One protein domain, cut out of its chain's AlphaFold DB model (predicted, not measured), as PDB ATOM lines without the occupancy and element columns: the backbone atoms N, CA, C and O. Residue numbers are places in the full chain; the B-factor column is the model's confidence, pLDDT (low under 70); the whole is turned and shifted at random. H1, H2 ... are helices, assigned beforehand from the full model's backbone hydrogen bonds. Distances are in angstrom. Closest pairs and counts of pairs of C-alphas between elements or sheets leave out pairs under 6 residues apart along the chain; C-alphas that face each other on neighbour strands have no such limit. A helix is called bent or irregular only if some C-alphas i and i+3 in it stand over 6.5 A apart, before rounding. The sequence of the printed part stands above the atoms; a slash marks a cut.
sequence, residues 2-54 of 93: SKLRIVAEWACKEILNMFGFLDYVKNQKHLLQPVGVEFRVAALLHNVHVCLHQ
ATOM      1  N   SER A   2     121.481  93.424  90.764       81.12
ATOM      2  CA  SER A   2     120.892  94.445  89.884       81.12
ATOM      3  C   SER A   2     121.629  95.779  90.053       81.12
ATOM      4  O   SER A   2     122.055  96.096  91.164       81.12
ATOM      5  N   LYS A   3     121.758  96.572  88.975       69.25
ATOM      6  CA  LYS A   3     122.404  97.903  89.007       69.25
ATOM      7  C   LYS A   3     121.839  98.775  90.148       69.25
ATOM      8  O   LYS A   3     122.595  99.341  90.928       69.25
ATOM      9  N   LEU A   4     120.514  98.766  90.329       73.75
ATOM     10  CA  LEU A   4     119.817  99.494  91.402       73.75
ATOM     11  C   LEU A   4     120.231  99.064  92.815       73.75
ATOM     12  O   LEU A   4     120.357  99.901  93.705       73.75
ATOM     13  N   ARG A   5     120.448  97.764  93.033       81.31
ATOM     14  CA  ARG A   5     120.835  97.249  94.349       81.31
ATOM     15  C   ARG A   5     122.250  97.681  94.729       81.31
ATOM     16  O   ARG A   5     122.473  98.026  95.881       81.31
ATOM     17  N   ILE A   6     123.166  97.704  93.762       78.75
ATOM     18  CA  ILE A   6     124.551  98.147  93.977       78.75
ATOM     19  C   ILE A   6     124.568  99.611  94.433       78.75
ATOM     20  O   ILE A   6     125.180  99.924  95.451       78.75
ATOM     21  N   VAL A   7     123.832 100.483  93.736       78.12
ATOM     22  CA  VAL A   7     123.738 101.913  94.083       78.12
ATOM     23  C   VAL A   7     123.120 102.107  95.470       78.12
ATOM     24  O   VAL A   7     123.637 102.880  96.271       78.12
ATOM     25  N   ALA A   8     122.048 101.375  95.790       82.75
ATOM     26  CA  ALA A   8     121.400 101.467  97.096       82.75
ATOM     27  C   ALA A   8     122.318 101.019  98.250       82.75
ATOM     28  O   ALA A   8     122.367 101.675  99.289       82.75
ATOM     29  N   GLU A   9     123.058  99.919  98.076       87.38
ATOM     30  CA  GLU A   9     124.009  99.426  99.081       87.38
ATOM     31  C   GLU A   9     125.181 100.402  99.276       87.38
ATOM     32  O   GLU A   9     125.599 100.637 100.413       87.38
ATOM     33  N   TRP A  10     125.670 101.022  98.198       85.88
ATOM     34  CA  TRP A  10     126.708 102.053  98.268       85.88
ATOM     35  C   TRP A  10     126.239 103.305  99.007       85.88
ATOM     36  O   TRP A  10     126.875 103.695  99.982       85.88
ATOM     37  N   ALA A  11     125.096 103.875  98.619       85.81
ATOM     38  CA  ALA A  11     124.542 105.052  99.286       85.81
ATOM     39  C   ALA A  11     124.284 104.786 100.778       85.81
ATOM     40  O   ALA A  11     124.599 105.609 101.635       85.81
ATOM     41  N   CYS A  12     123.777 103.596 101.116       89.31
ATOM     42  CA  CYS A  12     123.590 103.194 102.507       89.31
ATOM     43  C   CYS A  12     124.920 103.186 103.282       89.31
ATOM     44  O   CYS A  12     125.003 103.744 104.376       89.31
ATOM     45  N   LYS A  13     125.981 102.613 102.700       89.94
ATOM     46  CA  LYS A  13     127.318 102.600 103.307       89.94
ATOM     47  C   LYS A  13     127.862 104.014 103.530       89.94
ATOM     48  O   LYS A  13     128.418 104.281 104.594       89.94
ATOM     49  N   GLU A  14     127.704 104.914 102.566       90.81
ATOM     50  CA  GLU A  14     128.164 106.300 102.702       90.81
ATOM     51  C   GLU A  14     127.397 107.069 103.780       90.81
ATOM     52  O   GLU A  14     128.015 107.719 104.624       90.81
ATOM     53  N   ILE A  15     126.069 106.927 103.822       92.69
ATOM     54  CA  ILE A  15     125.227 107.529 104.865       92.69
ATOM     55  C   ILE A  15     125.673 107.052 106.253       92.69
ATOM     56  O   ILE A  15     125.837 107.872 107.153       92.69
ATOM     57  N   LEU A  16     125.917 105.750 106.439       91.62
ATOM     58  CA  LEU A  16     126.364 105.199 107.726       91.62
ATOM     59  C   LEU A  16     127.774 105.665 108.124       91.62
ATOM     60  O   LEU A  16     128.042 105.858 109.311       91.62
ATOM     61  N   ASN A  17     128.667 105.876 107.154       90.19
ATOM     62  CA  ASN A  17     129.994 106.439 107.409       90.19
ATOM     63  C   ASN A  17     129.924 107.918 107.817       90.19
ATOM     64  O   ASN A  17     130.663 108.337 108.707       90.19
ATOM     65  N   MET A  18     129.035 108.697 107.194       90.94
ATOM     66  CA  MET A  18     128.874 110.127 107.474       90.94
ATOM     67  C   MET A  18     128.108 110.378 108.782       90.94
ATOM     68  O   MET A  18     128.428 111.296 109.535       90.94
ATOM     69  N   PHE A  19     127.130 109.525 109.090       91.25
ATOM     70  CA  PHE A  19     126.267 109.627 110.264       91.25
ATOM     71  C   PHE A  19     126.415 108.394 111.158       91.25
ATOM     72  O   PHE A  19     125.515 107.563 111.267       91.25
ATOM     73  N   GLY A  20     127.550 108.289 111.853       87.81
ATOM     74  CA  GLY A  20     127.890 107.114 112.667       87.81
ATOM     75  C   GLY A  20     126.923 106.778 113.815       87.81
ATOM     76  O   GLY A  20     127.015 105.696 114.386       87.81
ATOM     77  N   PHE A  21     125.985 107.664 114.166       85.44
ATOM     78  CA  PHE A  21     124.907 107.363 115.120       85.44
ATOM     79  C   PHE A  21     123.795 106.477 114.528       85.44
ATOM     80  O   PHE A  21     123.044 105.873 115.288       85.44
ATOM     81  N   LEU A  22     123.709 106.376 113.196       88.31
ATOM     82  CA  LEU A  22     122.813 105.455 112.487       88.31
ATOM     83  C   LEU A  22     123.393 104.042 112.364       88.31
ATOM     84  O   LEU A  22     122.675 103.118 111.985       88.31
ATOM     85  N   ASP A  23     124.684 103.865 112.655       86.00
ATOM     86  CA  ASP A  23     125.339 102.563 112.607       86.00
ATOM     87  C   ASP A  23     124.899 101.711 113.803       86.00
ATOM     88  O   ASP A  23     125.255 101.969 114.962       86.00
ATOM     89  N   TYR A  24     124.125 100.670 113.483       72.12
ATOM     90  CA  TYR A  24     123.577  99.715 114.435       72.12
ATOM     91  C   TYR A  24     124.637  99.156 115.387       72.12
ATOM     92  O   TYR A  24     124.419  99.089 116.596       72.12
ATOM     93  N   VAL A  25     125.800  98.783 114.844       75.19
ATOM     94  CA  VAL A  25     126.860  98.109 115.605       75.19
ATOM     95  C   VAL A  25     127.557  99.077 116.556       75.19
ATOM     96  O   VAL A  25     128.032  98.667 117.612       75.19
ATOM     97  N   LYS A  26     127.626 100.362 116.195       71.50
ATOM     98  CA  LYS A  26     128.430 101.346 116.928       71.50
ATOM     99  C   LYS A  26     127.649 102.113 117.984       71.50
ATOM    100  O   LYS A  26     128.239 102.450 119.005       71.50
ATOM    101  N   ASN A  27     126.377 102.441 117.747       70.44
ATOM    102  CA  ASN A  27     125.703 103.441 118.586       70.44
ATOM    103  C   ASN A  27     124.188 103.284 118.752       70.44
ATOM    104  O   ASN A  27     123.598 104.061 119.504       70.44
ATOM    105  N   GLN A  28     123.543 102.317 118.095       68.69
ATOM    106  CA  GLN A  28     122.084 102.286 118.087       68.69
ATOM    107  C   GLN A  28     121.516 101.580 119.325       68.69
ATOM    108  O   GLN A  28     121.589 100.360 119.487       68.69
ATOM    109  N   LYS A  29     120.877 102.354 120.200       78.94
ATOM    110  CA  LYS A  29     120.090 101.824 121.312       78.94
ATOM    111  C   LYS A  29     118.753 101.316 120.768       78.94
ATOM    112  O   LYS A  29     117.874 102.105 120.413       78.94
ATOM    113  N   HIS A  30     118.601  99.993 120.698       71.12
ATOM    114  CA  HIS A  30     117.370  99.337 120.249       71.12
ATOM    115  C   HIS A  30     116.139  99.925 120.959       71.12
ATOM    116  O   HIS A  30     116.113 100.007 122.185       71.12
ATOM    117  N   LEU A  31     115.132 100.337 120.178       75.69
ATOM    118  CA  LEU A  31     113.862 100.923 120.645       75.69
ATOM    119  C   LEU A  31     113.967 102.256 121.419       75.69
ATOM    120  O   LEU A  31     112.951 102.765 121.879       75.69
ATOM    121  N   LEU A  32     115.161 102.844 121.541       81.00
ATOM    122  CA  LEU A  32     115.399 104.086 122.292       81.00
ATOM    123  C   LEU A  32     115.760 105.278 121.397       81.00
ATOM    124  O   LEU A  32     115.837 106.402 121.886       81.00
ATOM    125  N   GLN A  33     115.981 105.044 120.102       82.94
ATOM    126  CA  GLN A  33     116.289 106.082 119.121       82.94
ATOM    127  C   GLN A  33     115.323 106.026 117.933       82.94
ATOM    128  O   GLN A  33     115.015 104.931 117.444       82.94
ATOM    129  N   PRO A  34     114.850 107.183 117.436       88.81
ATOM    130  CA  PRO A  34     113.913 107.268 116.322       88.81
ATOM    131  C   PRO A  34     114.622 107.094 114.968       88.81
ATOM    132  O   PRO A  34     114.522 107.943 114.084       88.81
ATOM    133  N   VAL A  35     115.307 105.965 114.767       87.50
ATOM    134  CA  VAL A  35     116.176 105.738 113.595       87.50
ATOM    135  C   VAL A  35     115.434 105.818 112.266       87.50
ATOM    136  O   VAL A  35     115.978 106.309 111.283       87.50
ATOM    137  N   GLY A  36     114.153 105.449 112.232       86.12
ATOM    138  CA  GLY A  36     113.332 105.631 111.033       86.12
ATOM    139  C   GLY A  36     113.138 107.099 110.623       86.12
ATOM    140  O   GLY A  36     112.855 107.372 109.457       86.12
ATOM    141  N   VAL A  37     113.245 108.054 111.550       92.12
ATOM    142  CA  VAL A  37     113.203 109.499 111.262       92.12
ATOM    143  C   VAL A  37     114.611 110.012 110.979       92.12
ATOM    144  O   VAL A  37     114.824 110.669 109.963       92.12
ATOM    145  N   GLU A  38     115.576 109.655 111.824       92.19
ATOM    146  CA  GLU A  38     116.972 110.087 111.694       92.19
ATOM    147  C   GLU A  38     117.588 109.653 110.357       92.19
ATOM    148  O   GLU A  38     118.207 110.468 109.678       92.19
ATOM    149  N   PHE A  39     117.348 108.412 109.917       91.94
ATOM    150  CA  PHE A  39     117.858 107.907 108.639       91.94
ATOM    151  C   PHE A  39     117.275 108.667 107.442       91.94
ATOM    152  O   PHE A  39     117.978 108.935 106.472       91.94
ATOM    153  N   ARG A  40     115.998 109.073 107.510       93.75
ATOM    154  CA  ARG A  40     115.373 109.887 106.454       93.75
ATOM    155  C   ARG A  40     116.019 111.263 106.347       93.75
ATOM    156  O   ARG A  40     116.307 111.712 105.242       93.75
ATOM    157  N   VAL A  41     116.264 111.913 107.483       95.62
ATOM    158  CA  VAL A  41     116.951 113.211 107.517       95.62
ATOM    159  C   VAL A  41     118.386 113.072 107.006       95.62
ATOM    160  O   VAL A  41     118.816 113.860 106.170       95.62
ATOM    161  N   ALA A  42     119.100 112.035 107.440       94.81
ATOM    162  CA  ALA A  42     120.455 111.749 106.989       94.81
ATOM    163  C   ALA A  42     120.537 111.490 105.480       94.81
ATOM    164  O   ALA A  42     121.426 112.026 104.829       94.81
ATOM    165  N   ALA A  43     119.590 110.744 104.905       94.12
ATOM    166  CA  ALA A  43     119.525 110.529 103.462       94.12
ATOM    167  C   ALA A  43     119.321 111.845 102.688       94.12
ATOM    168  O   ALA A  43     119.980 112.069 101.676       94.12
ATOM    169  N   LEU A  44     118.461 112.747 103.178       95.19
ATOM    170  CA  LEU A  44     118.272 114.067 102.563       95.19
ATOM    171  C   LEU A  44     119.545 114.918 102.630       95.19
ATOM    172  O   LEU A  44     119.947 115.494 101.623       95.19
ATOM    173  N   LEU A  45     120.192 114.977 103.795       95.06
ATOM    174  CA  LEU A  45     121.439 115.727 103.973       95.06
ATOM    175  C   LEU A  45     122.589 115.135 103.152       95.06
ATOM    176  O   LEU A  45     123.376 115.885 102.584       95.06
ATOM    177  N   HIS A  46     122.664 113.808 103.054       92.50
ATOM    178  CA  HIS A  46     123.619 113.126 102.190       92.50
ATOM    179  C   HIS A  46     123.388 113.482 100.720       92.50
ATOM    180  O   HIS A  46     124.332 113.883 100.055       92.50
ATOM    181  N   ASN A  47     122.144 113.455 100.232       89.69
ATOM    182  CA  ASN A  47     121.843 113.876  98.863       89.69
ATOM    183  C   ASN A  47     122.257 115.333  98.607       89.69
ATOM    184  O   ASN A  47     122.853 115.622  97.576       89.69
ATOM    185  N   VAL A  48     121.997 116.246  99.551       92.75
ATOM    186  CA  VAL A  48     122.445 117.646  99.446       92.75
ATOM    187  C   VAL A  48     123.973 117.737  99.386       92.75
ATOM    188  O   VAL A  48     124.502 118.453  98.541       92.75
ATOM    189  N   HIS A  49     124.684 116.991 100.234       89.31
ATOM    190  CA  HIS A  49     126.146 116.921 100.211       89.31
ATOM    191  C   HIS A  49     126.671 116.395  98.865       89.31
ATOM    192  O   HIS A  49     127.560 117.000  98.275       89.31
ATOM    193  N   VAL A  50     126.084 115.316  98.341       85.81
ATOM    194  CA  VAL A  50     126.423 114.749  97.026       85.81
ATOM    195  C   VAL A  50     126.207 115.776  95.911       85.81
ATOM    196  O   VAL A  50     127.088 115.957  95.077       85.81
ATOM    197  N   CYS A  51     125.083 116.500  95.917       85.19
ATOM    198  CA  CYS A  51     124.809 117.542  94.925       85.19
ATOM    199  C   CYS A  51     125.791 118.721  94.995       85.19
ATOM    200  O   CYS A  51     126.095 119.311  93.964       85.19
ATOM    201  N   LEU A  52     126.263 119.084  96.192       85.94
ATOM    202  CA  LEU A  52     127.163 120.223  96.388       85.94
ATOM    203  C   LEU A  52     128.639 119.888  96.163       85.94
ATOM    204  O   LEU A  52     129.415 120.808  95.931       85.94
ATOM    205  N   HIS A  53     129.052 118.631  96.334       81.44
ATOM    206  CA  HIS A  53     130.470 118.238  96.315       81.44
ATOM    207  C   HIS A  53     130.809 117.241  95.199       81.44
ATOM    208  O   HIS A  53     131.969 116.875  95.073       81.44
ATOM    209  N   GLN A  54     129.817 116.799  94.411       73.44
ATOM    210  CA  GLN A  54     129.969 115.895  93.259       73.44
ATOM    211  C   GLN A  54     131.011 114.783  93.489       73.44
ATOM    212  O   GLN A  54     132.083 114.794  92.879       73.44
TER     213      GLN A  54
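This is residues 2 to 54 of the 93 residues of an uncharacterized protein of Choiromyces venosus 120613-1 (UniProt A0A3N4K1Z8). Two long helices make a rough T: H1 runs in nearly at a right angle and, close to its last residues, meets the middle of the longer H3. Beyond that meeting place the chain loops out through the very short helix H2 and the link after it, then folds back into the start of H3, while residues 2 to 10 and residues 48 to 54 stick out as two arms. The printed part has 53 residues with three named helices, H1, H2 and H3 in that order along the chain, and no named strand; the class is all helix. The whole is only just compact, close to loose, with a radius of gyration of the C-alphas of 12.0 A, and its C-alphas span 33 by 27 by 17 A.

H3, residues 35 to 53, is the longest helix, and H1 is formed by residues 3 to 18. H1 and H3 only just touch, with 3 pairs of C-alphas within 8 A. The closest C-alphas of the two are those of Ile 15 and His 46, 6.4 A apart. H1 touches H3 with residue 15 alone, and H3 touches H1 with residues 42 to 46 alone. Their lines stand at 82 degrees, about perpendicular, and their centres are 11.8 A apart. H2, residues 24 to 27, touches no helix: it is apart from H1 and apart from H3. In H1 every pair of O i and N i+4 is within hydrogen-bond range, and in H3 14 of 15 are. H2 is too short for such a pair, and its 1 pair of O i and N i+3 is not within range.

H3 has 19 residues and measures 25.7 A from C-alpha 35 at (116.176, 105.738, 113.595) to C-alpha 53 at (130.470, 118.238, 96.315). H1 has 16 residues and begins with C-alpha 3 at (122.404, 97.903, 89.007); its first and last C-alphas are 23.1 A apart. H2 has 4 residues, from Tyr 24 to Asn 27, and measures 6.0 A. No helix is bent or irregular.

The two C-alphas farthest apart are those of Leu 31 and Gln 54, at 35.1 A. Residues 2 to 10, of which 3 to 10 belong to H1, stand free, and so do residues 48 to 54, of which 48 to 53 belong to H3. Without them, the body of 37 residues spans 26 by 17 by 10 A. The link from H1 to H2, 5 residues, is tight; that from H2 to H3, 7 residues, is short. The printed part has no cut. The mean pLDDT of the printed part is 85.1, and residues 3 and 28 are under 70.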